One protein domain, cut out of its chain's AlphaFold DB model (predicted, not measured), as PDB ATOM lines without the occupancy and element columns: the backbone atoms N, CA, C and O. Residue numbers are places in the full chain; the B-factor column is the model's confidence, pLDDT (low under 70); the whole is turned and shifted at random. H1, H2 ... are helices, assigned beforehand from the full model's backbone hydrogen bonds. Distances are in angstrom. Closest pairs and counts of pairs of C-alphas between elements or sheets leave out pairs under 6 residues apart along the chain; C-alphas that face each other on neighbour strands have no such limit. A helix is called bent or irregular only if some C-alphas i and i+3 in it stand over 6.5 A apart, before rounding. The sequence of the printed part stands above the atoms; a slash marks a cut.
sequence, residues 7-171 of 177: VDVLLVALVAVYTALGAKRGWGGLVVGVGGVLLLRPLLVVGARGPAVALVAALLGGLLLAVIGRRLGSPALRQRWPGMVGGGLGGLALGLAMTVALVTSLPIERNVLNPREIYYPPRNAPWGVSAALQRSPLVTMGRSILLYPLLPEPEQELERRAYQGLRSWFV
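Overview. This is residues 7 to 171 of the 177 residues of an uncharacterized protein of Deinococcales bacterium (UniProt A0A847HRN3). Four long helices lie side by side in a row, H1, H5, H2a and H3, each packed on the next; the bend in H2 takes its second arm, H2b, away from H5, where it forms a hairpin with H3. At one end of the row H7 crosses the end of H5, H8 crosses H7, and H6 is near by; the small H4 is at the other end, and the loop round Leu 113 reaches the far end of the longest axis. The printed part has 165 residues with eight named helices, in the order H1 to H8, and no named strand; the class is all helix. It is only just compact, close to loose, with a radius of gyration of the C-alphas of 18.1 A, and elongated, with spans of 63 by 36 by 35 A.

Along the chain. H5, residues 81 to 104, is the longest helix, 34.5 A from C-alpha 81 at (-16.834, 21.906, -42.476) to C-alpha 104 at (-8.197, -3.283, -20.480). H1 is residues 7 to 25, 27.1 A, beginning at C-alpha 7 at (1.069, 7.194, -20.075). H2, residues 27 to 49, was assigned as one helix by its hydrogen bonds but is bent, with C-alphas 38 and 41 6.6 A apart; its arms are H2a, residues 27 to 38, 16.5 A, and H2b, residues 41 to 49, 13.0 A, at a steep tilt of 47 degrees. H3 is residues 51 to 72, 30.9 A, and H4 is residues 75 to 78, 5.3 A. H6 is residues 129 to 135, 10.1 A; H7 is residues 137 to 146, 14.1 A; H8 is residues 157 to 170, 20.0 A, ending at C-alpha 170 at (-14.157, -4.571, -24.303).

Arrangement. H5 and H2 are the hubs, touching four other helices each. H5 touches H1 at a shallow tilt of 31 degrees, opposite ways, with the closest C-alphas, of Ala 23 and Gly 88, 3.9 A apart. H5 touches H2a at a shallow tilt of 24 degrees, the same way, closest at Leu 30 and Gly 90, whose C-alphas are 4.0 A apart. H3 touches H2a with residues 62 to 72 alone, the closest C-alphas being those of Gly 28 and Gly 69, 4.4 A apart. H2b and H3 form a helical hairpin, closest at the C-alphas of Gly 47 and Ala 54, 4.7 A. H3 and H5 are apart. H5 touches H7 with residues 100 to 104 alone, only just about perpendicular at 70.1 degrees; the C-alphas of Val 103 and Gly 142, the closest, are 5.1 A apart. H7 touches H8, about perpendicular at 82 degrees, closest at the C-alphas of Ile 145 and Arg 167, 5.4 A. H6 is close to H1 but not clearly touching, with the closest C-alphas, of Val 7 and Ala 132, 6.5 A apart. H4 is close to H5 but not clearly touching, the C-alphas of Leu 77 and Gly 83 being the closest at 6.7 A. Among the pairs that touch and have a tilt, those that touch only at their ends left out, 4 of 8 are at a shallow tilt: the packing is part aligned, part crossed. Every O i to N i+4 pair is within hydrogen-bond range in H1, H2a, H3, H5, H6, H7 and H8; in H2b it is 4 of 5, and H4 is too short for such a pair.

Size, cuts and confidence. The two C-alphas farthest apart, of Ala 76 and Leu 113, are 63.9 A apart. The printed part has no cut. The link from H5 to H6 is long, residues 105 to 128, and in it residues 109 to 110 pair with residues 118 to 119, antiparallel. The mean pLDDT of the printed part is 89.3, and residues 73 to 79 are under 70.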
ATOM      1  N   VAL A   7       2.014   8.159 -19.489       92.38
ATOM      2  CA  VAL A   7       1.069   7.194 -20.075       92.38
ATOM      3  C   VAL A   7      -0.231   7.900 -20.447       92.38
ATOM      4  O   VAL A   7      -0.726   7.716 -21.554       92.38
ATOM      5  N   ASP A   8      -0.752   8.761 -19.571       93.88
ATOM      6  CA  ASP A   8      -1.976   9.510 -19.858       93.88
ATOM      7  C   ASP A   8      -1.781  10.453 -21.047       93.88
ATOM      8  O   ASP A   8      -2.643  10.533 -21.920       93.88
ATOM      9  N   VAL A   9      -0.616  11.104 -21.134       95.12
ATOM     10  CA  VAL A   9      -0.260  11.963 -22.273       95.12
ATOM     11  C   VAL A   9      -0.238  11.164 -23.576       95.12
ATOM     12  O   VAL A   9      -0.787  11.625 -24.574       95.12
ATOM     13  N   LEU A  10       0.335   9.955 -23.581       95.00
ATOM     14  CA  LEU A  10       0.342   9.091 -24.765       95.00
ATOM     15  C   LEU A  10      -1.062   8.626 -25.161       95.00
ATOM     16  O   LEU A  10      -1.392   8.641 -26.345       95.00
ATOM     17  N   LEU A  11      -1.899   8.242 -24.195       95.19
ATOM     18  CA  LEU A  11      -3.278   7.821 -24.460       95.19
ATOM     19  C   LEU A  11      -4.125   8.985 -24.996       95.19
ATOM     20  O   LEU A  11      -4.900   8.808 -25.934       95.19
ATOM     21  N   VAL A  12      -3.947  10.195 -24.465       96.69
ATOM     22  CA  VAL A  12      -4.599  11.403 -24.995       96.69
ATOM     23  C   VAL A  12      -4.064  11.746 -26.386       96.69
ATOM     24  O   VAL A  12      -4.849  12.064 -27.280       96.69
ATOM     25  N   ALA A  13      -2.753  11.631 -26.613       97.31
ATOM     26  CA  ALA A  13      -2.150  11.846 -27.925       97.31
ATOM     27  C   ALA A  13      -2.685  10.847 -28.961       97.31
ATOM     28  O   ALA A  13      -2.976  11.242 -30.088       97.31
ATOM     29  N   LEU A  14      -2.894   9.584 -28.580       96.75
ATOM     30  CA  LEU A  14      -3.527   8.572 -29.424       96.75
ATOM     31  C   LEU A  14      -4.923   9.025 -29.874       96.75
ATOM     32  O   LEU A  14      -5.214   9.041 -31.072       96.75
ATOM     33  N   VAL A  15      -5.765   9.459 -28.930       97.56
ATOM     34  CA  VAL A  15      -7.109   9.988 -29.226       97.56
ATOM     35  C   VAL A  15      -7.021  11.201 -30.152       97.56
ATOM     36  O   VAL A  15      -7.746  11.271 -31.147       97.56
ATOM     37  N   ALA A  16      -6.107  12.133 -29.875       97.44
ATOM     38  CA  ALA A  16      -5.908  13.332 -30.683       97.44
ATOM     39  C   ALA A  16      -5.471  12.992 -32.118       97.44
ATOM     40  O   ALA A  16      -6.003  13.562 -33.072       97.44
ATOM     41  N   VAL A  17      -4.564  12.024 -32.292       97.38
ATOM     42  CA  VAL A  17      -4.111  11.548 -33.605       97.38
ATOM     43  C   VAL A  17      -5.269  10.940 -34.389       97.38
ATOM     44  O   VAL A  17      -5.490  11.337 -35.534       97.38
ATOM     45  N   TYR A  18      -6.052  10.034 -33.796       96.50
ATOM     46  CA  TYR A  18      -7.208   9.456 -34.489       96.50
ATOM     47  C   TYR A  18      -8.265  10.507 -34.831       96.50
ATOM     48  O   TYR A  18      -8.781  10.506 -35.949       96.50
ATOM     49  N   THR A  19      -8.535  11.443 -33.921       96.56
ATOM     50  CA  THR A  19      -9.452  12.571 -34.152       96.56
ATOM     51  C   THR A  19      -8.984  13.422 -35.333       96.56
ATOM     52  O   THR A  19      -9.756  13.683 -36.256       96.56
ATOM     53  N   ALA A  20      -7.703  13.797 -35.367       95.62
ATOM     54  CA  ALA A  20      -7.129  14.593 -36.447       95.62
ATOM     55  C   ALA A  20      -7.134  13.842 -37.789       95.62
ATOM     56  O   ALA A  20      -7.475  14.419 -38.824       95.62
ATOM     57  N   LEU A  21      -6.792  12.548 -37.793       92.75
ATOM     58  CA  LEU A  21      -6.851  11.700 -38.987       92.75
ATOM     59  C   LEU A  21      -8.285  11.550 -39.506       92.75
ATOM     60  O   LEU A  21      -8.512  11.617 -40.717       92.75
ATOM     61  N   GLY A  22      -9.246  11.384 -38.599       91.75
ATOM     62  CA  GLY A  22     -10.668  11.348 -38.908       91.75
ATOM     63  C   GLY A  22     -11.130  12.652 -39.551       91.75
ATOM     64  O   GLY A  22     -11.684  12.629 -40.651       91.75
ATOM     65  N   ALA A  23     -10.813  13.792 -38.932       92.19
ATOM     66  CA  ALA A  23     -11.168  15.115 -39.439       92.19
ATOM     67  C   ALA A  23     -10.588  15.380 -40.838       92.19
ATOM     68  O   ALA A  23     -11.301  15.855 -41.722       92.19
ATOM     69  N   LYS A  24      -9.330  14.983 -41.086       90.69
ATOM     70  CA  LYS A  24      -8.691  15.080 -42.413       90.69
ATOM     71  C   LYS A  24      -9.369  14.213 -43.478       90.69
ATOM     72  O   LYS A  24      -9.299  14.536 -44.661       90.69
ATOM     73  N   ARG A  25     -10.004  13.103 -43.088       87.06
ATOM     74  CA  ARG A  25     -10.701  12.182 -44.008       87.06
ATOM     75  C   ARG A  25     -12.185  12.504 -44.199       87.06
ATOM     76  O   ARG A  25     -12.835  11.854 -45.026       87.06
ATOM     77  N   GLY A  26     -12.715  13.495 -43.485       89.00
ATOM     78  CA  GLY A  26     -14.110  13.905 -43.568       89.00
ATOM     79  C   GLY A  26     -15.075  12.748 -43.271       89.00
ATOM     80  O   GLY A  26     -14.812  11.913 -42.411       89.00
ATOM     81  N   TRP A  27     -16.137  12.600 -44.066       87.44
ATOM     82  CA  TRP A  27     -17.085  11.475 -43.951       87.44
ATOM     83  C   TRP A  27     -16.441  10.084 -44.015       87.44
ATOM     84  O   TRP A  27     -16.912   9.157 -43.360       87.44
ATOM     85  N   GLY A  28     -15.331   9.929 -44.744       87.50
ATOM     86  CA  GLY A  28     -14.581   8.672 -44.746       87.50
ATOM     87  C   GLY A  28     -13.982   8.353 -43.372       87.50
ATOM     88  O   GLY A  28     -13.928   7.191 -42.983       87.50
ATOM     89  N   GLY A  29     -13.586   9.381 -42.616       88.50
ATOM     90  CA  GLY A  29     -13.143   9.257 -41.228       88.50
ATOM     91  C   GLY A  29     -14.263   8.803 -40.293       88.50
ATOM     92  O   GLY A  29     -14.012   7.982 -39.419       88.50
ATOM     93  N   LEU A  30     -15.504   9.247 -40.531       91.38
ATOM     94  CA  LEU A  30     -16.666   8.792 -39.766       91.38
ATOM     95  C   LEU A  30     -16.940   7.305 -40.004       91.38
ATOM     96  O   LEU A  30     -17.067   6.545 -39.048       91.38
ATOM     97  N   VAL A  31     -16.970   6.884 -41.272       91.81
ATOM     98  CA  VAL A  31     -17.196   5.482 -41.661       91.81
ATOM     99  C   VAL A  31     -16.118   4.571 -41.080       91.81
ATOM    100  O   VAL A  31     -16.436   3.540 -40.495       91.81
ATOM    101  N   VAL A  32     -14.845   4.956 -41.208       92.12
ATOM    102  CA  VAL A  32     -13.729   4.179 -40.650       92.12
ATOM    103  C   VAL A  32     -13.763   4.187 -39.122       92.12
ATOM    104  O   VAL A  32     -13.498   3.158 -38.514       92.12
ATOM    105  N   GLY A  33     -14.110   5.315 -38.502       93.25
ATOM    106  CA  GLY A  33     -14.201   5.448 -37.054       93.25
ATOM    107  C   GLY A  33     -15.281   4.553 -36.454       93.25
ATOM    108  O   GLY A  33     -14.981   3.656 -35.671       93.25
ATOM    109  N   VAL A  34     -16.529   4.738 -36.889       94.56
ATOM    110  CA  VAL A  34     -17.679   3.937 -36.438       94.56
ATOM    111  C   VAL A  34     -17.496   2.470 -36.814       94.56
ATOM    112  O   VAL A  34     -17.658   1.592 -35.971       94.56
ATOM    113  N   GLY A  35     -17.097   2.191 -38.057       94.00
ATOM    114  CA  GLY A  35     -16.826   0.830 -38.510       94.00
ATOM    115  C   GLY A  35     -15.727   0.154 -37.693       94.00
ATOM    116  O   GLY A  35     -15.869  -1.006 -37.327       94.00
ATOM    117  N   GLY A  36     -14.660   0.877 -37.350       94.50
ATOM    118  CA  GLY A  36     -13.573   0.370 -36.516       94.50
ATOM    119  C   GLY A  36     -14.028   0.043 -35.093       94.50
ATOM    120  O   GLY A  36     -13.692  -1.020 -34.580       94.50
ATOM    121  N   VAL A  37     -14.852   0.903 -34.484       95.06
ATOM    122  CA  VAL A  37     -15.461   0.643 -33.165       95.06
ATOM    123  C   VAL A  37     -16.341  -0.611 -33.204       95.06
ATOM    124  O   VAL A  37     -16.276  -1.434 -32.291       95.06
ATOM    125  N   LEU A  38     -17.123  -0.799 -34.271       94.94
ATOM    126  CA  LEU A  38     -17.965  -1.986 -34.450       94.94
ATOM    127  C   LEU A  38     -17.143  -3.261 -34.689       94.94
ATOM    128  O   LEU A  38     -17.486  -4.317 -34.160       94.94
ATOM    129  N   LEU A  39     -16.041  -3.169 -35.440       94.50
ATOM    130  CA  LEU A  39     -15.119  -4.288 -35.660       94.50
ATOM    131  C   LEU A  39     -14.319  -4.660 -34.408       94.50
ATOM    132  O   LEU A  39     -13.807  -5.774 -34.322       94.50
ATOM    133  N   LEU A  40     -14.213  -3.767 -33.427       93.50
ATOM    134  CA  LEU A  40     -13.386  -3.982 -32.248       93.50
ATOM    135  C   LEU A  40     -13.773  -5.247 -31.479       93.50
ATOM    136  O   LEU A  40     -12.920  -6.075 -31.180       93.50
ATOM    137  N   ARG A  41     -15.065  -5.436 -31.200       92.50
ATOM    138  CA  ARG A  41     -15.548  -6.588 -30.434       92.50
ATOM    139  C   ARG A  41     -15.234  -7.937 -31.096       92.50
ATOM    140  O   ARG A  41     -14.639  -8.779 -30.423       92.50
ATOM    141  N   PRO A  42     -15.584  -8.191 -32.373       93.62
ATOM    142  CA  PRO A  42     -15.212  -9.451 -33.010       93.62
ATOM    143  C   PRO A  42     -13.691  -9.628 -33.081       93.62
ATOM    144  O   PRO A  42     -13.212 -10.742 -32.885       93.62
ATOM    145  N   LEU A  43     -12.919  -8.550 -33.272       93.12
ATOM    146  CA  LEU A  43     -11.455  -8.622 -33.255       93.12
ATOM    147  C   LEU A  43     -10.896  -8.999 -31.882       93.12
ATOM    148  O   LEU A  43      -9.973  -9.805 -31.824       93.12
ATOM    149  N   LEU A  44     -11.465  -8.493 -30.786       91.25
ATOM    150  CA  LEU A  44     -11.082  -8.895 -29.430       91.25
ATOM    151  C   LEU A  44     -11.398 -10.375 -29.173       91.25
ATOM    152  O   LEU A  44     -10.571 -11.094 -28.618       91.25
ATOM    153  N   VAL A  45     -12.560 -10.857 -29.626       91.50
ATOM    154  CA  VAL A  45     -12.950 -12.273 -29.493       91.50
ATOM    155  C   VAL A  45     -12.020 -13.189 -30.289       91.50
ATOM    156  O   VAL A  45     -11.608 -14.235 -29.790       91.50
ATOM    157  N   VAL A  46     -11.667 -12.807 -31.519       92.00
ATOM    158  CA  VAL A  46     -10.697 -13.550 -32.337       92.00
ATOM    159  C   VAL A  46      -9.296 -13.458 -31.724       92.00
ATOM    160  O   VAL A  46      -8.587 -14.460 -31.673       92.00
ATOM    161  N   GLY A  47      -8.919 -12.291 -31.197       87.56
ATOM    162  CA  GLY A  47      -7.625 -12.036 -30.556       87.56
ATOM    163  C   GLY A  47      -7.388 -12.903 -29.334       87.56
ATOM    164  O   GLY A  47      -6.300 -13.452 -29.194       87.56
ATOM    165  N   ALA A  48      -8.428 -13.122 -28.527       86.00
ATOM    166  CA  ALA A  48      -8.381 -14.034 -27.389       86.00
ATOM    167  C   ALA A  48      -8.086 -15.494 -27.789       86.00
ATOM    168  O   ALA A  48      -7.581 -16.258 -26.974       86.00
ATOM    169  N   ARG A  49      -8.383 -15.894 -29.036       88.06
ATOM    170  CA  ARG A  49      -8.108 -17.248 -29.557       88.06
ATOM    171  C   ARG A  49      -6.774 -17.349 -30.294       88.06
ATOM    172  O   ARG A  49      -6.203 -18.431 -30.368       88.06
ATOM    173  N   GLY A  50      -6.295 -16.250 -30.874       90.31
ATOM    174  CA  GLY A  50      -5.057 -16.232 -31.644       90.31
ATOM    175  C   GLY A  50      -4.695 -14.829 -32.146       90.31
ATOM    176  O   GLY A  50      -5.381 -14.310 -33.033       90.31
ATOM    177  N   PRO A  51      -3.590 -14.223 -31.672       89.62
ATOM    178  CA  PRO A  51      -3.234 -12.848 -32.026       89.62
ATOM    179  C   PRO A  51      -2.907 -12.690 -33.517       89.62
ATOM    180  O   PRO A  51      -3.251 -11.675 -34.117       89.62
ATOM    181  N   ALA A  52      -2.311 -13.708 -34.145       93.25
ATOM    182  CA  ALA A  52      -2.009 -13.689 -35.576       93.25
ATOM    183  C   ALA A  52      -3.284 -13.647 -36.437       93.25
ATOM    184  O   ALA A  52      -3.370 -12.869 -37.386       93.25
ATOM    185  N   VAL A  53      -4.304 -14.436 -36.076       92.75
ATOM    186  CA  VAL A  53      -5.592 -14.455 -36.791       92.75
ATOM    187  C   VAL A  53      -6.307 -13.118 -36.624       92.75
ATOM    188  O   VAL A  53      -6.835 -12.577 -37.594       92.75
ATOM    189  N   ALA A  54      -6.273 -12.546 -35.419       91.31
ATOM    190  CA  ALA A  54      -6.846 -11.231 -35.162       91.31
ATOM    191  C   ALA A  54      -6.139 -10.121 -35.936       91.31
ATOM    192  O   ALA A  54      -6.811  -9.234 -36.453       91.31
ATOM    193  N   LEU A  55      -4.813 -10.189 -36.079       92.69
ATOM    194  CA  LEU A  55      -4.059  -9.239 -36.892       92.69
ATOM    195  C   LEU A  55      -4.490  -9.299 -38.362       92.69
ATOM    196  O   LEU A  55      -4.797  -8.266 -38.950       92.69
ATOM    197  N   VAL A  56      -4.575 -10.498 -38.947       95.81
ATOM    198  CA  VAL A  56      -5.039 -10.663 -40.335       95.81
ATOM    199  C   VAL A  56      -6.478 -10.166 -40.488       95.81
ATOM    200  O   VAL A  56      -6.768  -9.399 -41.405       95.81
ATOM    201  N   ALA A  57      -7.373 -10.528 -39.565       94.25
ATOM    202  CA  ALA A  57      -8.756 -10.057 -39.565       94.25
ATOM    203  C   ALA A  57      -8.849  -8.527 -39.436       94.25
ATOM    204  O   ALA A  57      -9.661  -7.902 -40.118       94.25
ATOM    205  N   ALA A  58      -7.997  -7.908 -38.613       92.88
ATOM    206  CA  ALA A  58      -7.936  -6.460 -38.443       92.88
ATOM    207  C   ALA A  58      -7.454  -5.762 -39.720       92.88
ATOM    208  O   ALA A  58      -8.033  -4.751 -40.117       92.88
ATOM    209  N   LEU A  59      -6.446  -6.315 -40.399       94.50
ATOM    210  CA  LEU A  59      -5.956  -5.790 -41.676       94.50
ATOM    211  C   LEU A  59      -7.029  -5.882 -42.767       94.50
ATOM    212  O   LEU A  59      -7.279  -4.897 -43.462       94.50
ATOM    213  N   LEU A  60      -7.705  -7.029 -42.885       96.00
ATOM    214  CA  LEU A  60      -8.787  -7.227 -43.854       96.00
ATOM    215  C   LEU A  60      -9.992  -6.326 -43.558       96.00
ATOM    216  O   LEU A  60     -10.509  -5.671 -44.462       96.00
ATOM    217  N   GLY A  61     -10.410  -6.243 -42.293       93.25
ATOM    218  CA  GLY A  61     -11.495  -5.367 -41.856       93.25
ATOM    219  C   GLY A  61     -11.168  -3.889 -42.078       93.25
ATOM    220  O   GLY A  61     -11.988  -3.143 -42.610       93.25
ATOM    221  N   GLY A  62      -9.941  -3.472 -41.758       91.12
ATOM    222  CA  GLY A  62      -9.449  -2.119 -42.011       91.12
ATOM    223  C   GLY A  62      -9.407  -1.777 -43.500       91.12
ATOM    224  O   GLY A  62      -9.852  -0.697 -43.894       91.12
ATOM    225  N   LEU A  63      -8.944  -2.704 -44.343       92.75
ATOM    226  CA  LEU A  63      -8.949  -2.544 -45.797       92.75
ATOM    227  C   LEU A  63     -10.378  -2.410 -46.336       92.75
ATOM    228  O   LEU A  63     -10.652  -1.501 -47.121       92.75
ATOM    229  N   LEU A  64     -11.298  -3.264 -45.884       94.00
ATOM    230  CA  LEU A  64     -12.706  -3.212 -46.271       94.00
ATOM    231  C   LEU A  64     -13.332  -1.858 -45.907       94.00
ATOM    232  O   LEU A  64     -13.930  -1.207 -46.766       94.00
ATOM    233  N   LEU A  65     -13.134  -1.384 -44.673       91.31
ATOM    234  CA  LEU A  65     -13.610  -0.070 -44.233       91.31
ATOM    235  C   LEU A  65     -12.989   1.073 -45.039       91.31
ATOM    236  O   LEU A  65     -13.685   2.032 -45.373       91.31
ATOM    237  N   ALA A  66     -11.705   0.978 -45.393       87.69
ATOM    238  CA  ALA A  66     -11.042   1.972 -46.229       87.69
ATOM    239  C   ALA A  66     -11.635   2.014 -47.648       87.69
ATOM    240  O   ALA A  66     -11.860   3.100 -48.188       87.69
ATOM    241  N   VAL A  67     -11.937   0.855 -48.243       90.50
ATOM    242  CA  VAL A  67     -12.588   0.757 -49.559       90.50
ATOM    243  C   VAL A  67     -14.009   1.322 -49.508       90.50
ATOM    244  O   VAL A  67     -14.370   2.133 -50.364       90.50
ATOM    245  N   ILE A  68     -14.794   0.963 -48.488       88.12
ATOM    246  CA  ILE A  68     -16.155   1.483 -48.285       88.12
ATOM    247  C   ILE A  68     -16.118   3.002 -48.078       88.12
ATOM    248  O   ILE A  68     -16.794   3.744 -48.791       88.12
ATOM    249  N   GLY A  69     -15.266   3.492 -47.175       83.88
ATOM    250  CA  GLY A  69     -15.103   4.923 -46.907       83.88
ATOM    251  C   GLY A  69     -14.608   5.708 -48.126       83.88
ATOM    252  O   GLY A  69     -14.983   6.870 -48.318       83.88
ATOM    253  N   ARG A  70     -13.812   5.078 -49.004       83.56
ATOM    254  CA  ARG A  70     -13.422   5.668 -50.289       83.56
ATOM    255  C   ARG A  70     -14.617   5.802 -51.230       83.56
ATOM    256  O   ARG A  70     -14.740   6.861 -51.839       83.56
ATOM    257  N   ARG A  71     -15.467   4.776 -51.339       84.56
ATOM    258  CA  ARG A  71     -16.633   4.762 -52.244       84.56
ATOM    259  C   ARG A  71     -17.759   5.696 -51.807       84.56
ATOM    260  O   ARG A  71     -18.407   6.281 -52.663       84.56
ATOM    261  N   LEU A  72     -17.970   5.865 -50.502       75.12
ATOM    262  CA  LEU A  72     -19.054   6.700 -49.965       75.12
ATOM    263  C   LEU A  72     -18.751   8.209 -49.991       75.12
ATOM    264  O   LEU A  72     -19.650   9.022 -49.803       75.12
ATOM    265  N   GLY A  73     -17.492   8.608 -50.195       65.19
ATOM    266  CA  GLY A  73     -17.094  10.013 -50.147       65.19
ATOM    267  C   GLY A  73     -16.890  10.631 -51.525       65.19
ATOM    268  O   GLY A  73     -15.821  10.453 -52.106       65.19
ATOM    269  N   SER A  74     -17.837  11.447 -51.990       63.12
ATOM    270  CA  SER A  74     -17.600  12.361 -53.115       63.12
ATOM    271  C   SER A  74     -16.501  13.374 -52.745       63.12
ATOM    272  O   SER A  74     -16.615  14.012 -51.690       63.12
ATOM    273  N   PRO A  75     -15.461  13.582 -53.579       66.44
ATOM    274  CA  PRO A  75     -14.345  14.487 -53.273       66.44
ATOM    275  C   PRO A  75     -14.798  15.895 -52.857       66.44
ATOM    276  O   PRO A  75     -14.270  16.457 -51.902       66.44
ATOM    277  N   ALA A  76     -15.850  16.410 -53.500       62.50
ATOM    278  CA  ALA A  76     -16.403  17.744 -53.260       62.50
ATOM    279  C   ALA A  76     -17.082  17.927 -51.884       62.50
ATOM    280  O   ALA A  76     -17.140  19.039 -51.361       62.50
ATOM    281  N   LEU A  77     -17.596  16.851 -51.279       61.50
ATOM    282  CA  LEU A  77     -18.268  16.875 -49.969       61.50
ATOM    283  C   LEU A  77     -17.313  16.547 -48.815       61.50
ATOM    284  O   LEU A  77     -17.630  16.804 -47.654       61.50
ATOM    285  N   ARG A  78     -16.138  15.984 -49.125       60.16
ATOM    286  CA  ARG A  78     -15.177  15.485 -48.133       60.16
ATOM    287  C   ARG A  78     -14.475  16.608 -47.356       60.16
ATOM    288  O   ARG A  78     -14.043  16.365 -46.236       60.16
ATOM    289  N   GLN A  79     -14.403  17.814 -47.921       63.91
ATOM    290  CA  GLN A  79     -13.592  18.923 -47.394       63.91
ATOM    291  C   GLN A  79     -14.408  20.132 -46.906       63.91
ATOM    292  O   GLN A  79     -13.844  21.166 -46.562       63.91
ATOM    293  N   ARG A  80     -15.741  20.011 -46.853       79.94
ATOM    294  CA  ARG A  80     -16.603  21.019 -46.218       79.94
ATOM    295  C   ARG A  80     -16.621  20.815 -44.701       79.94
ATOM    296  O   ARG A  80     -16.523  19.679 -44.234       79.94
ATOM    297  N   TRP A  81     -16.818  21.900 -43.948       84.31
ATOM    298  CA  TRP A  81     -16.834  21.906 -42.476       84.31
ATOM    299  C   TRP A  81     -17.664  20.766 -41.843       84.31
ATOM    300  O   TRP A  81     -17.126  20.078 -40.974       84.31
ATOM    301  N   PRO A  82     -18.889  20.437 -42.321       86.56
ATOM    302  CA  PRO A  82     -19.668  19.331 -41.751       86.56
ATOM    303  C   PRO A  82     -18.991  17.962 -41.899       86.56
ATOM    304  O   PRO A  82     -19.038  17.136 -40.990       86.56
ATOM    305  N   GLY A  83     -18.316  17.729 -43.029       86.06
ATOM    306  CA  GLY A  83     -17.573  16.497 -43.266       86.06
ATOM    307  C   GLY A  83     -16.393  16.363 -42.310       86.06
ATOM    308  O   GLY A  83     -16.194  15.288 -41.751       86.06
ATOM    309  N   MET A  84     -15.651  17.449 -42.073       88.81
ATOM    310  CA  MET A  84     -14.522  17.464 -41.133       88.81
ATOM    311  C   MET A  84     -14.965  17.175 -39.698       88.81
ATOM    312  O   MET A  84     -14.321  16.376 -39.022       88.81
ATOM    313  N   VAL A  85     -16.074  17.771 -39.248       92.38
ATOM    314  CA  VAL A  85     -16.629  17.513 -37.910       92.38
ATOM    315  C   VAL A  85     -17.060  16.053 -37.783       92.38
ATOM    316  O   VAL A  85     -16.646  15.380 -36.842       92.38
ATOM    317  N   GLY A  86     -17.810  15.524 -38.757       91.88
ATOM    318  CA  GLY A  86     -18.218  14.116 -38.758       91.88
ATOM    319  C   GLY A  86     -17.019  13.168 -38.739       91.88
ATOM    320  O   GLY A  86     -16.958  12.238 -37.936       91.88
ATOM    321  N   GLY A  87     -16.012  13.443 -39.568       91.56
ATOM    322  CA  GLY A  87     -14.759  12.697 -39.570       91.56
ATOM    323  C   GLY A  87     -14.036  12.736 -38.229       91.56
ATOM    324  O   GLY A  87     -13.592  11.696 -37.745       91.56
ATOM    325  N   GLY A  88     -13.946  13.920 -37.621       94.44
ATOM    326  CA  GLY A  88     -13.343  14.128 -36.308       94.44
ATOM    327  C   GLY A  88     -14.055  13.336 -35.217       94.44
ATOM    328  O   GLY A  88     -13.389  12.648 -34.454       94.44
ATOM    329  N   LEU A  89     -15.392  13.342 -35.198       96.62
ATOM    330  CA  LEU A  89     -16.193  12.555 -34.252       96.62
ATOM    331  C   LEU A  89     -15.966  11.048 -34.411       96.62
ATOM    332  O   LEU A  89     -15.806  10.347 -33.414       96.62
ATOM    333  N   GLY A  90     -15.892  10.547 -35.647       95.31
ATOM    334  CA  GLY A  90     -15.550   9.143 -35.890       95.31
ATOM    335  C   GLY A  90     -14.144   8.789 -35.412       95.31
ATOM    336  O   GLY A  90     -13.948   7.759 -34.769       95.31
ATOM    337  N   GLY A  91     -13.172   9.658 -35.692       96.19
ATOM    338  CA  GLY A  91     -11.802   9.514 -35.206       96.19
ATOM    339  C   GLY A  91     -11.711   9.541 -33.680       96.19
ATOM    340  O   GLY A  91     -11.027   8.708 -33.096       96.19
ATOM    341  N   LEU A  92     -12.449  10.440 -33.030       97.38
ATOM    342  CA  LEU A  92     -12.532  10.546 -31.576       97.38
ATOM    343  C   LEU A  92     -13.133   9.281 -30.962       97.38
ATOM    344  O   LEU A  92     -12.549   8.723 -30.036       97.38
ATOM    345  N   ALA A  93     -14.249   8.791 -31.505       96.94
ATOM    346  CA  ALA A  93     -14.886   7.564 -31.035       96.94
ATOM    347  C   ALA A  93     -13.940   6.357 -31.139       96.94
ATOM    348  O   ALA A  93     -13.792   5.601 -30.179       96.94
ATOM    349  N   LEU A  94     -13.247   6.212 -32.273       96.50
ATOM    350  CA  LEU A  94     -12.258   5.151 -32.460       96.50
ATOM    351  C   LEU A  94     -11.058   5.312 -31.524       96.50
ATOM    352  O   LEU A  94     -10.624   4.331 -30.929       96.50
ATOM    353  N   GLY A  95     -10.539   6.529 -31.366       96.69
ATOM    354  CA  GLY A  95      -9.428   6.820 -30.467       96.69
ATOM    355  C   GLY A  95      -9.754   6.469 -29.017       96.69
ATOM    356  O   GLY A  95      -8.966   5.794 -28.363       96.69
ATOM    357  N   LEU A  96     -10.938   6.856 -28.531       96.62
ATOM    358  CA  LEU A  96     -11.408   6.486 -27.194       96.62
ATOM    359  C   LEU A  96     -11.562   4.968 -27.051       96.62
ATOM    360  O   LEU A  96     -11.113   4.403 -26.056       96.62
ATOM    361  N   ALA A  97     -12.137   4.295 -28.050       95.94
ATOM    362  CA  ALA A  97     -12.270   2.842 -28.034       95.94
ATOM    363  C   ALA A  97     -10.902   2.136 -28.013       95.94
ATOM    364  O   ALA A  97     -10.729   1.179 -27.266       95.94
ATOM    365  N   MET A  98      -9.917   2.624 -28.775       95.31
ATOM    366  CA  MET A  98      -8.536   2.126 -28.727       95.31
ATOM    367  C   MET A  98      -7.918   2.325 -27.347       95.31
ATOM    368  O   MET A  98      -7.317   1.395 -26.824       95.31
ATOM    369  N   THR A  99      -8.101   3.495 -26.734       96.00
ATOM    370  CA  THR A  99      -7.617   3.763 -25.375       96.00
ATOM    371  C   THR A  99      -8.207   2.779 -24.374       96.00
ATOM    372  O   THR A  99      -7.445   2.171 -23.627       96.00
ATOM    373  N   VAL A 100      -9.531   2.572 -24.386       95.25
ATOM    374  CA  VAL A 100     -10.196   1.613 -23.490       95.25
ATOM    375  C   VAL A 100      -9.686   0.196 -23.740       95.25
ATOM    376  O   VAL A 100      -9.277  -0.463 -22.791       95.25
ATOM    377  N   ALA A 101      -9.637  -0.244 -24.999       93.69
ATOM    378  CA  ALA A 101      -9.141  -1.569 -25.360       93.69
ATOM    379  C   ALA A 101      -7.689  -1.786 -24.905       93.69
ATOM    380  O   ALA A 101      -7.376  -2.839 -24.355       93.69
ATOM    381  N   LEU A 102      -6.819  -0.786 -25.090       93.19
ATOM    382  CA  LEU A 102      -5.418  -0.841 -24.677       93.19
ATOM    383  C   LEU A 102      -5.288  -0.968 -23.169       93.19
ATOM    384  O   LEU A 102      -4.598  -1.880 -22.717       93.19
ATOM    385  N   VAL A 103      -5.964  -0.105 -22.399       94.19
ATOM    386  CA  VAL A 103      -5.891  -0.207 -20.941       94.19
ATOM    387  C   VAL A 103      -6.431  -1.566 -20.509       94.19
ATOM    388  O   VAL A 103      -5.669  -2.320 -19.931       94.19
ATOM    389  N   THR A 104      -7.631  -1.989 -20.915       91.94
ATOM    390  CA  THR A 104      -8.197  -3.283 -20.480       91.94
ATOM    391  C   THR A 104      -7.435  -4.519 -20.969       91.94
ATOM    392  O   THR A 104      -7.692  -5.611 -20.472       91.94
ATOM    393  N   SER A 105      -6.518  -4.372 -21.930       88.88
ATOM    394  CA  SER A 105      -5.659  -5.454 -22.435       88.88
ATOM    395  C   SER A 105      -4.324  -5.600 -21.698       88.88
ATOM    396  O   SER A 105      -3.563  -6.519 -22.004       88.88
ATOM    397  N   LEU A 106      -4.013  -4.708 -20.748       89.62
ATOM    398  CA  LEU A 106      -2.794  -4.818 -19.949       89.62
ATOM    399  C   LEU A 106      -2.766  -6.155 -19.185       89.62
ATOM    400  O   LEU A 106      -3.807  -6.606 -18.697       89.62
ATOM    401  N   PRO A 107      -1.588  -6.792 -19.062       87.19
ATOM    402  CA  PRO A 107      -1.489  -8.102 -18.443       87.19
ATOM    403  C   PRO A 107      -1.877  -8.029 -16.967       87.19
ATOM    404  O   PRO A 107      -1.499  -7.105 -16.245       87.19
ATOM    405  N   ILE A 108      -2.628  -9.035 -16.528       87.19
ATOM    406  CA  ILE A 108      -3.009  -9.210 -15.133       87.19
ATOM    407  C   ILE A 108      -1.897  -9.990 -14.431       87.19
ATOM    408  O   ILE A 108      -1.546 -11.092 -14.855       87.19
ATOM    409  N   GLU A 109      -1.355  -9.441 -13.348       87.31
ATOM    410  CA  GLU A 109      -0.373 -10.137 -12.519       87.31
ATOM    411  C   GLU A 109      -1.090 -10.898 -11.395       87.31
ATOM    412  O   GLU A 109      -1.989 -10.359 -10.747       87.31
ATOM    413  N   ARG A 110      -0.703 -12.156 -11.157       85.56
ATOM    414  CA  ARG A 110      -1.216 -12.982 -10.051       85.56
ATOM    415  C   ARG A 110      -0.120 -13.185  -9.012       85.56
ATOM    416  O   ARG A 110       1.043 -13.376  -9.370       85.56
ATOM    417  N   ASN A 111      -0.481 -13.164  -7.732       84.12
ATOM    418  CA  ASN A 111       0.468 -13.461  -6.663       84.12
ATOM    419  C   ASN A 111       0.852 -14.956  -6.696       84.12
ATOM    420  O   ASN A 111      -0.012 -15.830  -6.645       84.12
ATOM    421  N   VAL A 112       2.155 -15.245  -6.750       83.50
ATOM    422  CA  VAL A 112       2.706 -16.614  -6.794       83.50
ATOM    423  C   VAL A 112       2.372 -17.407  -5.522       83.50
ATOM    424  O   VAL A 112       2.183 -18.618  -5.581       83.50
ATOM    425  N   LEU A 113       2.270 -16.728  -4.375       84.62
ATOM    426  CA  LEU A 113       1.980 -17.338  -3.072       84.62
ATOM    427  C   LEU A 113       0.475 -17.440  -2.782       84.62
ATOM    428  O   LEU A 113       0.063 -18.263  -1.968       84.62
ATOM    429  N   ASN A 114      -0.350 -16.616  -3.434       84.00
ATOM    430  CA  ASN A 114      -1.804 -16.630  -3.283       84.00
ATOM    431  C   ASN A 114      -2.493 -16.385  -4.639       84.00
ATOM    432  O   ASN A 114      -2.759 -15.236  -4.989       84.00
ATOM    433  N   PRO A 115      -2.861 -17.445  -5.383       79.25
ATOM    434  CA  PRO A 115      -3.453 -17.323  -6.718       79.25
ATOM    435  C   PRO A 115      -4.780 -16.550  -6.778       79.25
ATOM    436  O   PRO A 115      -5.216 -16.181  -7.865       79.25
ATOM    437  N   ARG A 116      -5.435 -16.316  -5.630       80.62
ATOM    438  CA  ARG A 116      -6.663 -15.510  -5.535       80.62
ATOM    439  C   ARG A 116      -6.392 -14.007  -5.539       80.62
ATOM    440  O   ARG A 116      -7.322 -13.225  -5.702       80.62
ATOM    441  N   GLU A 117      -5.145 -13.595  -5.328       83.88
ATOM    442  CA  GLU A 117      -4.769 -12.191  -5.299       83.88
ATOM    443  C   GLU A 117      -4.313 -11.731  -6.685       83.88
ATOM    444  O   GLU A 117      -3.364 -12.260  -7.274       83.88
ATOM    445  N   ILE A 118      -5.028 -10.735  -7.201       86.50
ATOM    446  CA  ILE A 118      -4.879 -10.222  -8.557       86.50
ATOM    447  C   ILE A 118      -4.425  -8.768  -8.492       86.50
ATOM    448  O   ILE A 118      -5.044  -7.934  -7.825       86.50
ATOM    449  N   TYR A 119      -3.365  -8.447  -9.228       87.50
ATOM    450  CA  TYR A 119      -2.839  -7.099  -9.348       87.50
ATOM    451  C   TYR A 119      -3.046  -6.561 -10.756       87.50
ATOM    452  O   TYR A 119      -2.595  -7.123 -11.755       87.50
ATOM    453  N   TYR A 120      -3.725  -5.422 -10.807       87.19
ATOM    454  CA  TYR A 120      -3.898  -4.646 -12.014       87.19
ATOM    455  C   TYR A 120      -3.864  -3.145 -11.661       87.19
ATOM    456  O   TYR A 120      -4.605  -2.721 -10.762       87.19
ATOM    457  N   PRO A 121      -3.056  -2.320 -12.353       89.31
ATOM    458  CA  PRO A 121      -2.067  -2.705 -13.370       89.31
ATOM    459  C   PRO A 121      -0.934  -3.585 -12.795       89.31
ATOM    460  O   PRO A 121      -0.789  -3.653 -11.569       89.31
ATOM    461  N   PRO A 122      -0.145  -4.266 -13.648       86.81
ATOM    462  CA  PRO A 122       0.946  -5.134 -13.204       86.81
ATOM    463  C   PRO A 122       1.998  -4.337 -12.419       86.81
ATOM    464  O   PRO A 122       2.363  -3.216 -12.787       86.81
ATOM    465  N   ARG A 123       2.483  -4.913 -11.319       85.81
ATOM    466  CA  ARG A 123       3.522  -4.363 -10.436       85.81
ATOM    467  C   ARG A 123       4.927  -4.735 -10.899       85.81
ATOM    468  O   ARG A 123       5.863  -3.989 -10.629       85.81
ATOM    469  N   ASN A 124       5.069  -5.850 -11.607       84.62
ATOM    470  CA  ASN A 124       6.337  -6.349 -12.136       84.62
ATOM    471  C   ASN A 124       6.726  -5.771 -13.515       84.62
ATOM    472  O   ASN A 124       7.626  -6.296 -14.171       84.62
ATOM    473  N   ALA A 125       6.078  -4.691 -13.970       82.56
ATOM    474  CA  ALA A 125       6.451  -4.038 -15.223       82.56
ATOM    475  C   ALA A 125       7.856  -3.395 -15.125       82.56
ATOM    476  O   ALA A 125       8.263  -2.982 -14.034       82.56
ATOM    477  N   PRO A 126       8.591  -3.249 -16.251       85.94
ATOM    478  CA  PRO A 126       9.926  -2.654 -16.264       85.94
ATOM    479  C   PRO A 126      10.006  -1.304 -15.539       85.94
ATOM    480  O   PRO A 126       9.035  -0.535 -15.483       85.94
ATOM    481  N   TRP A 127      11.186  -1.009 -14.987       75.69
ATOM    482  CA  TRP A 127      11.413   0.187 -14.176       75.69
ATOM    483  C   TRP A 127      11.040   1.467 -14.944       75.69
ATOM    484  O   TRP A 127      11.321   1.603 -16.132       75.69
ATOM    485  N   GLY A 128      10.334   2.386 -14.279       77.12
ATOM    486  CA  GLY A 128       9.760   3.597 -14.888       77.12
ATOM    487  C   GLY A 128       8.362   3.423 -15.505       77.12
ATOM    488  O   GLY A 128       7.572   4.368 -15.477       77.12
ATOM    489  N   VAL A 129       7.999   2.219 -15.972       85.88
ATOM    490  CA  VAL A 129       6.663   1.931 -16.533       85.88
ATOM    491  C   VAL A 129       5.670   1.575 -15.434       85.88
ATOM    492  O   VAL A 129       4.587   2.157 -15.381       85.88
ATOM    493  N   SER A 130       6.053   0.697 -14.499       86.94
ATOM    494  CA  SER A 130       5.167   0.277 -13.402       86.94
ATOM    495  C   SER A 130       4.653   1.466 -12.579       86.94
ATOM    496  O   SER A 130       3.459   1.579 -12.307       86.94
ATOM    497  N   ALA A 131       5.540   2.399 -12.221       87.38
ATOM    498  CA  ALA A 131       5.172   3.575 -11.433       87.38
ATOM    499  C   ALA A 131       4.205   4.509 -12.180       87.38
ATOM    500  O   ALA A 131       3.333   5.115 -11.556       87.38
ATOM    501  N   ALA A 132       4.343   4.621 -13.505       90.06
ATOM    502  CA  ALA A 132       3.458   5.433 -14.328       90.06
ATOM    503  C   ALA A 132       2.088   4.769 -14.511       90.06
ATOM    504  O   ALA A 132       1.066   5.414 -14.301       90.06
ATOM    505  N   LEU A 133       2.050   3.462 -14.798       90.62
ATOM    506  CA  LEU A 133       0.795   2.714 -14.909       90.62
ATOM    507  C   LEU A 133      -0.014   2.768 -13.607       90.62
ATOM    508  O   LEU A 133      -1.208   3.042 -13.642       90.62
ATOM    509  N   GLN A 134       0.634   2.567 -12.457       89.25
ATOM    510  CA  GLN A 134      -0.036   2.564 -11.150       89.25
ATOM    511  C   GLN A 134      -0.601   3.930 -10.740       89.25
ATOM    512  O   GLN A 134      -1.538   3.985  -9.948       89.25
ATOM    513  N   ARG A 135      -0.029   5.031 -11.241       90.12
ATOM    514  CA  ARG A 135      -0.484   6.398 -10.932       90.12
ATOM    515  C   ARG A 135      -1.443   6.965 -11.980       90.12
ATOM    516  O   ARG A 135      -2.079   7.979 -11.702       90.12
ATOM    517  N   SER A 136      -1.540   6.331 -13.149       91.12
ATOM    518  CA  SER A 136      -2.340   6.809 -14.273       91.12
ATOM    519  C   SER A 136      -3.846   6.720 -13.975       91.12
ATOM    520  O   SER A 136      -4.370   5.622 -13.734       91.12
ATOM    521  N   PRO A 137      -4.588   7.844 -14.022       92.19
ATOM    522  CA  PRO A 137      -6.044   7.828 -13.917       92.19
ATOM    523  C   PRO A 137      -6.714   7.051 -15.057       92.19
ATOM    524  O   PRO A 137      -7.692   6.350 -14.803       92.19
ATOM    525  N   LEU A 138      -6.197   7.102 -16.292       92.50
ATOM    526  CA  LEU A 138      -6.787   6.359 -17.415       92.50
ATOM    527  C   LEU A 138      -6.600   4.841 -17.274       92.50
ATOM    528  O   LEU A 138      -7.509   4.068 -17.574       92.50
ATOM    529  N   VAL A 139      -5.456   4.398 -16.750       92.69
ATOM    530  CA  VAL A 139      -5.240   2.980 -16.421       92.69
ATOM    531  C   VAL A 139      -6.135   2.549 -15.257       92.69
ATOM    532  O   VAL A 139      -6.684   1.446 -15.277       92.69
ATOM    533  N   THR A 140      -6.347   3.429 -14.277       91.25
ATOM    534  CA  THR A 140      -7.282   3.194 -13.166       91.25
ATOM    535  C   THR A 140      -8.725   3.066 -13.661       91.25
ATOM    536  O   THR A 140      -9.429   2.155 -13.241       91.25
ATOM    537  N   MET A 141      -9.154   3.885 -14.625       91.12
ATOM    538  CA  MET A 141     -10.443   3.703 -15.305       91.12
ATOM    539  C   MET A 141     -10.519   2.328 -15.989       91.12
ATOM    540  O   MET A 141     -11.517   1.621 -15.853       91.12
ATOM    541  N   GLY A 142      -9.448   1.911 -16.674       91.38
ATOM    542  CA  GLY A 142      -9.346   0.571 -17.256       91.38
ATOM    543  C   GLY A 142      -9.522  -0.543 -16.221       91.38
ATOM    544  O   GLY A 142     -10.218  -1.518 -16.494       91.38
ATOM    545  N   ARG A 143      -8.968  -0.373 -15.012       91.88
ATOM    546  CA  ARG A 143      -9.161  -1.298 -13.883       91.88
ATOM    547  C   ARG A 143     -10.630  -1.403 -13.494       91.88
ATOM    548  O   ARG A 143     -11.111  -2.516 -13.311       91.88
ATOM    549  N   SER A 144     -11.322  -0.270 -13.373       91.19
ATOM    550  CA  SER A 144     -12.740  -0.232 -13.003       91.19
ATOM    551  C   SER A 144     -13.620  -0.951 -14.022       91.19
ATOM    552  O   SER A 144     -14.562  -1.631 -13.637       91.19
ATOM    553  N   ILE A 145     -13.283  -0.862 -15.313       91.06
ATOM    554  CA  ILE A 145     -13.985  -1.580 -16.387       91.06
ATOM    555  C   ILE A 145     -13.652  -3.076 -16.353       91.06
ATOM    556  O   ILE A 145     -14.549  -3.918 -16.390       91.06
ATOM    557  N   LEU A 146     -12.359  -3.409 -16.293       91.69
ATOM    558  CA  LEU A 146     -11.866  -4.782 -16.348       91.69
ATOM    559  C   LEU A 146     -12.384  -5.601 -15.167       91.69
ATOM    560  O   LEU A 146     -13.018  -6.635 -15.361       91.69
ATOM    561  N   LEU A 147     -12.149  -5.110 -13.952       90.69
ATOM    562  CA  LEU A 147     -12.435  -5.804 -12.699       90.69
ATOM    563  C   LEU A 147     -13.821  -5.484 -12.139       90.69
ATOM    564  O   LEU A 147     -14.081  -5.812 -10.990       90.69
ATOM    565  N   TYR A 148     -14.708  -4.871 -12.926       89.25
ATOM    566  CA  TYR A 148     -16.029  -4.438 -12.470       89.25
ATOM    567  C   TYR A 148     -16.786  -5.469 -11.597       89.25
ATOM    568  O   TYR A 148     -17.248  -5.081 -10.529       89.25
ATOM    569  N   PRO A 149     -16.860  -6.777 -11.939       87.25
ATOM    570  CA  PRO A 149     -17.581  -7.763 -11.122       87.25
ATOM    571  C   PRO A 149     -16.905  -8.105  -9.786       87.25
ATOM    572  O   PRO A 149     -17.505  -8.779  -8.959       87.25
ATOM    573  N   LEU A 150     -15.645  -7.706  -9.604       85.94
ATOM    574  CA  LEU A 150     -14.830  -7.974  -8.415       85.94
ATOM    575  C   LEU A 150     -14.696  -6.743  -7.506       85.94
ATOM    576  O   LEU A 150     -14.133  -6.844  -6.418       85.94
ATOM    577  N   LEU A 151     -15.147  -5.575  -7.967       86.88
ATOM    578  CA  LEU A 151     -15.094  -4.325  -7.217       86.88
ATOM    579  C   LEU A 151     -16.429  -4.079  -6.494       86.88
ATOM    580  O   LEU A 151     -17.453  -4.622  -6.907       86.88
ATOM    581  N   PRO A 152     -16.440  -3.257  -5.427       86.44
ATOM    582  CA  PRO A 152     -17.682  -2.808  -4.808       86.44
ATOM    583  C   PRO A 152     -18.616  -2.175  -5.845       86.44
ATOM    584  O   PRO A 152     -18.159  -1.431  -6.718       86.44
ATOM    585  N   GLU A 153     -19.912  -2.465  -5.752       82.56
ATOM    586  CA  GLU A 153     -20.882  -1.919  -6.700       82.56
ATOM    587  C   GLU A 153     -20.949  -0.386  -6.604       82.56
ATOM    588  O   GLU A 153     -21.017   0.152  -5.496       82.56
ATOM    589  N   PRO A 154     -20.996   0.333  -7.741       85.75
ATOM    590  CA  PRO A 154     -21.254   1.763  -7.735       85.75
ATOM    591  C   PRO A 154     -22.625   2.073  -7.128       85.75
ATOM    592  O   PRO A 154     -23.619   1.389  -7.411       85.75
ATOM    593  N   GLU A 155     -22.689   3.154  -6.352       86.69
ATOM    594  CA  GLU A 155     -23.936   3.661  -5.765       86.69
ATOM    595  C   GLU A 155     -24.900   4.182  -6.842       86.69
ATOM    596  O   GLU A 155     -26.118   4.094  -6.701       86.69
ATOM    597  N   GLN A 156     -24.361   4.705  -7.949       90.62
ATOM    598  CA  GLN A 156     -25.148   5.280  -9.035       90.62
ATOM    599  C   GLN A 156     -25.496   4.238 -10.106       90.62
ATOM    600  O   GLN A 156     -24.626   3.619 -10.721       90.62
ATOM    601  N   GLU A 157     -26.788   4.124 -10.416       89.88
ATOM    602  CA  GLU A 157     -27.313   3.215 -11.446       89.88
ATOM    603  C   GLU A 157     -26.734   3.495 -12.846       89.88
ATOM    604  O   GLU A 157     -26.462   2.576 -13.619       89.88
ATOM    605  N   LEU A 158     -26.506   4.769 -13.186       89.62
ATOM    606  CA  LEU A 158     -25.919   5.148 -14.474       89.62
ATOM    607  C   LEU A 158     -24.488   4.612 -14.619       89.62
ATOM    608  O   LEU A 158     -24.123   4.085 -15.669       89.62
ATOM    609  N   GLU A 159     -23.694   4.728 -13.558       87.69
ATOM    610  CA  GLU A 159     -22.302   4.288 -13.527       87.69
ATOM    611  C   GLU A 159     -22.205   2.757 -13.602       87.69
ATOM    612  O   GLU A 159     -21.440   2.214 -14.402       87.69
ATOM    613  N   ARG A 160     -23.078   2.062 -12.867       88.56
ATOM    614  CA  ARG A 160     -23.274   0.607 -12.934       88.56
ATOM    615  C   ARG A 160     -23.538   0.135 -14.369       88.56
ATOM    616  O   ARG A 160     -22.833  -0.738 -14.880       88.56
ATOM    617  N   ARG A 161     -24.501   0.757 -15.061       90.75
ATOM    618  CA  ARG A 161     -24.821   0.444 -16.468       90.75
ATOM    619  C   ARG A 161     -23.660   0.744 -17.410       90.75
ATOM    620  O   ARG A 161     -23.403  -0.040 -18.323       90.75
ATOM    621  N   ALA A 162     -22.959   1.855 -17.193       91.06
ATOM    622  CA  ALA A 162     -21.820   2.246 -18.012       91.06
ATOM    623  C   ALA A 162     -20.678   1.227 -17.907       91.06
ATOM    624  O   ALA A 162     -20.218   0.728 -18.936       91.06
ATOM    625  N   TYR A 163     -20.259   0.848 -16.696       90.56
ATOM    626  CA  TYR A 163     -19.197  -0.146 -16.518       90.56
ATOM    627  C   TYR A 163     -19.606  -1.532 -17.001       90.56
ATOM    628  O   TYR A 163     -18.811  -2.192 -17.670       90.56
ATOM    629  N   GLN A 164     -20.845  -1.960 -16.751       91.00
ATOM    630  CA  GLN A 164     -21.343  -3.232 -17.268       91.00
ATOM    631  C   GLN A 164     -21.339  -3.249 -18.805       91.00
ATOM    632  O   GLN A 164     -20.874  -4.218 -19.412       91.00
ATOM    633  N   GLY A 165     -21.797  -2.167 -19.441       91.81
ATOM    634  CA  GLY A 165     -21.782  -2.006 -20.893       91.81
ATOM    635  C   GLY A 165     -20.365  -2.031 -21.463       91.81
ATOM    636  O   GLY A 165     -20.075  -2.838 -22.349       91.81
ATOM    637  N   LEU A 166     -19.462  -1.221 -20.904       92.69
ATOM    638  CA  LEU A 166     -18.057  -1.160 -21.311       92.69
ATOM    639  C   LEU A 166     -17.364  -2.511 -21.135       92.69
ATOM    640  O   LEU A 166     -16.744  -3.003 -22.076       92.69
ATOM    641  N   ARG A 167     -17.528  -3.163 -19.980       92.19
ATOM    642  CA  ARG A 167     -16.974  -4.499 -19.747       92.19
ATOM    643  C   ARG A 167     -17.496  -5.489 -20.776       92.19
ATOM    644  O   ARG A 167     -16.705  -6.198 -21.383       92.19
ATOM    645  N   SER A 168     -18.810  -5.517 -21.002       91.81
ATOM    646  CA  SER A 168     -19.417  -6.458 -21.947       91.81
ATOM    647  C   SER A 168     -18.871  -6.301 -23.367       91.81
ATOM    648  O   SER A 168     -18.890  -7.269 -24.124       91.81
ATOM    649  N   TRP A 169     -18.425  -5.097 -23.736       92.62
ATOM    650  CA  TRP A 169     -17.923  -4.779 -25.068       92.62
ATOM    651  C   TRP A 169     -16.418  -5.016 -25.219       92.62
ATOM    652  O   TRP A 169     -15.995  -5.574 -26.233       92.62
ATOM    653  N   PHE A 170     -15.623  -4.597 -24.231       92.56
ATOM    654  CA  PHE A 170     -14.157  -4.571 -24.303       92.56
ATOM    655  C   PHE A 170     -13.473  -5.761 -23.625       92.56
ATOM    656  O   PHE A 170     -12.325  -6.062 -23.942       92.56
ATOM    657  N   VAL A 171     -14.146  -6.450 -22.704       90.69
ATOM    658  CA  VAL A 171     -13.565  -7.564 -21.948       90.69
ATOM    659  C   VAL A 171     -14.178  -8.871 -22.432       90.69
ATOM    660  O   VAL A 171     -15.393  -9.066 -22.394       90.69
TER     661      VAL A 171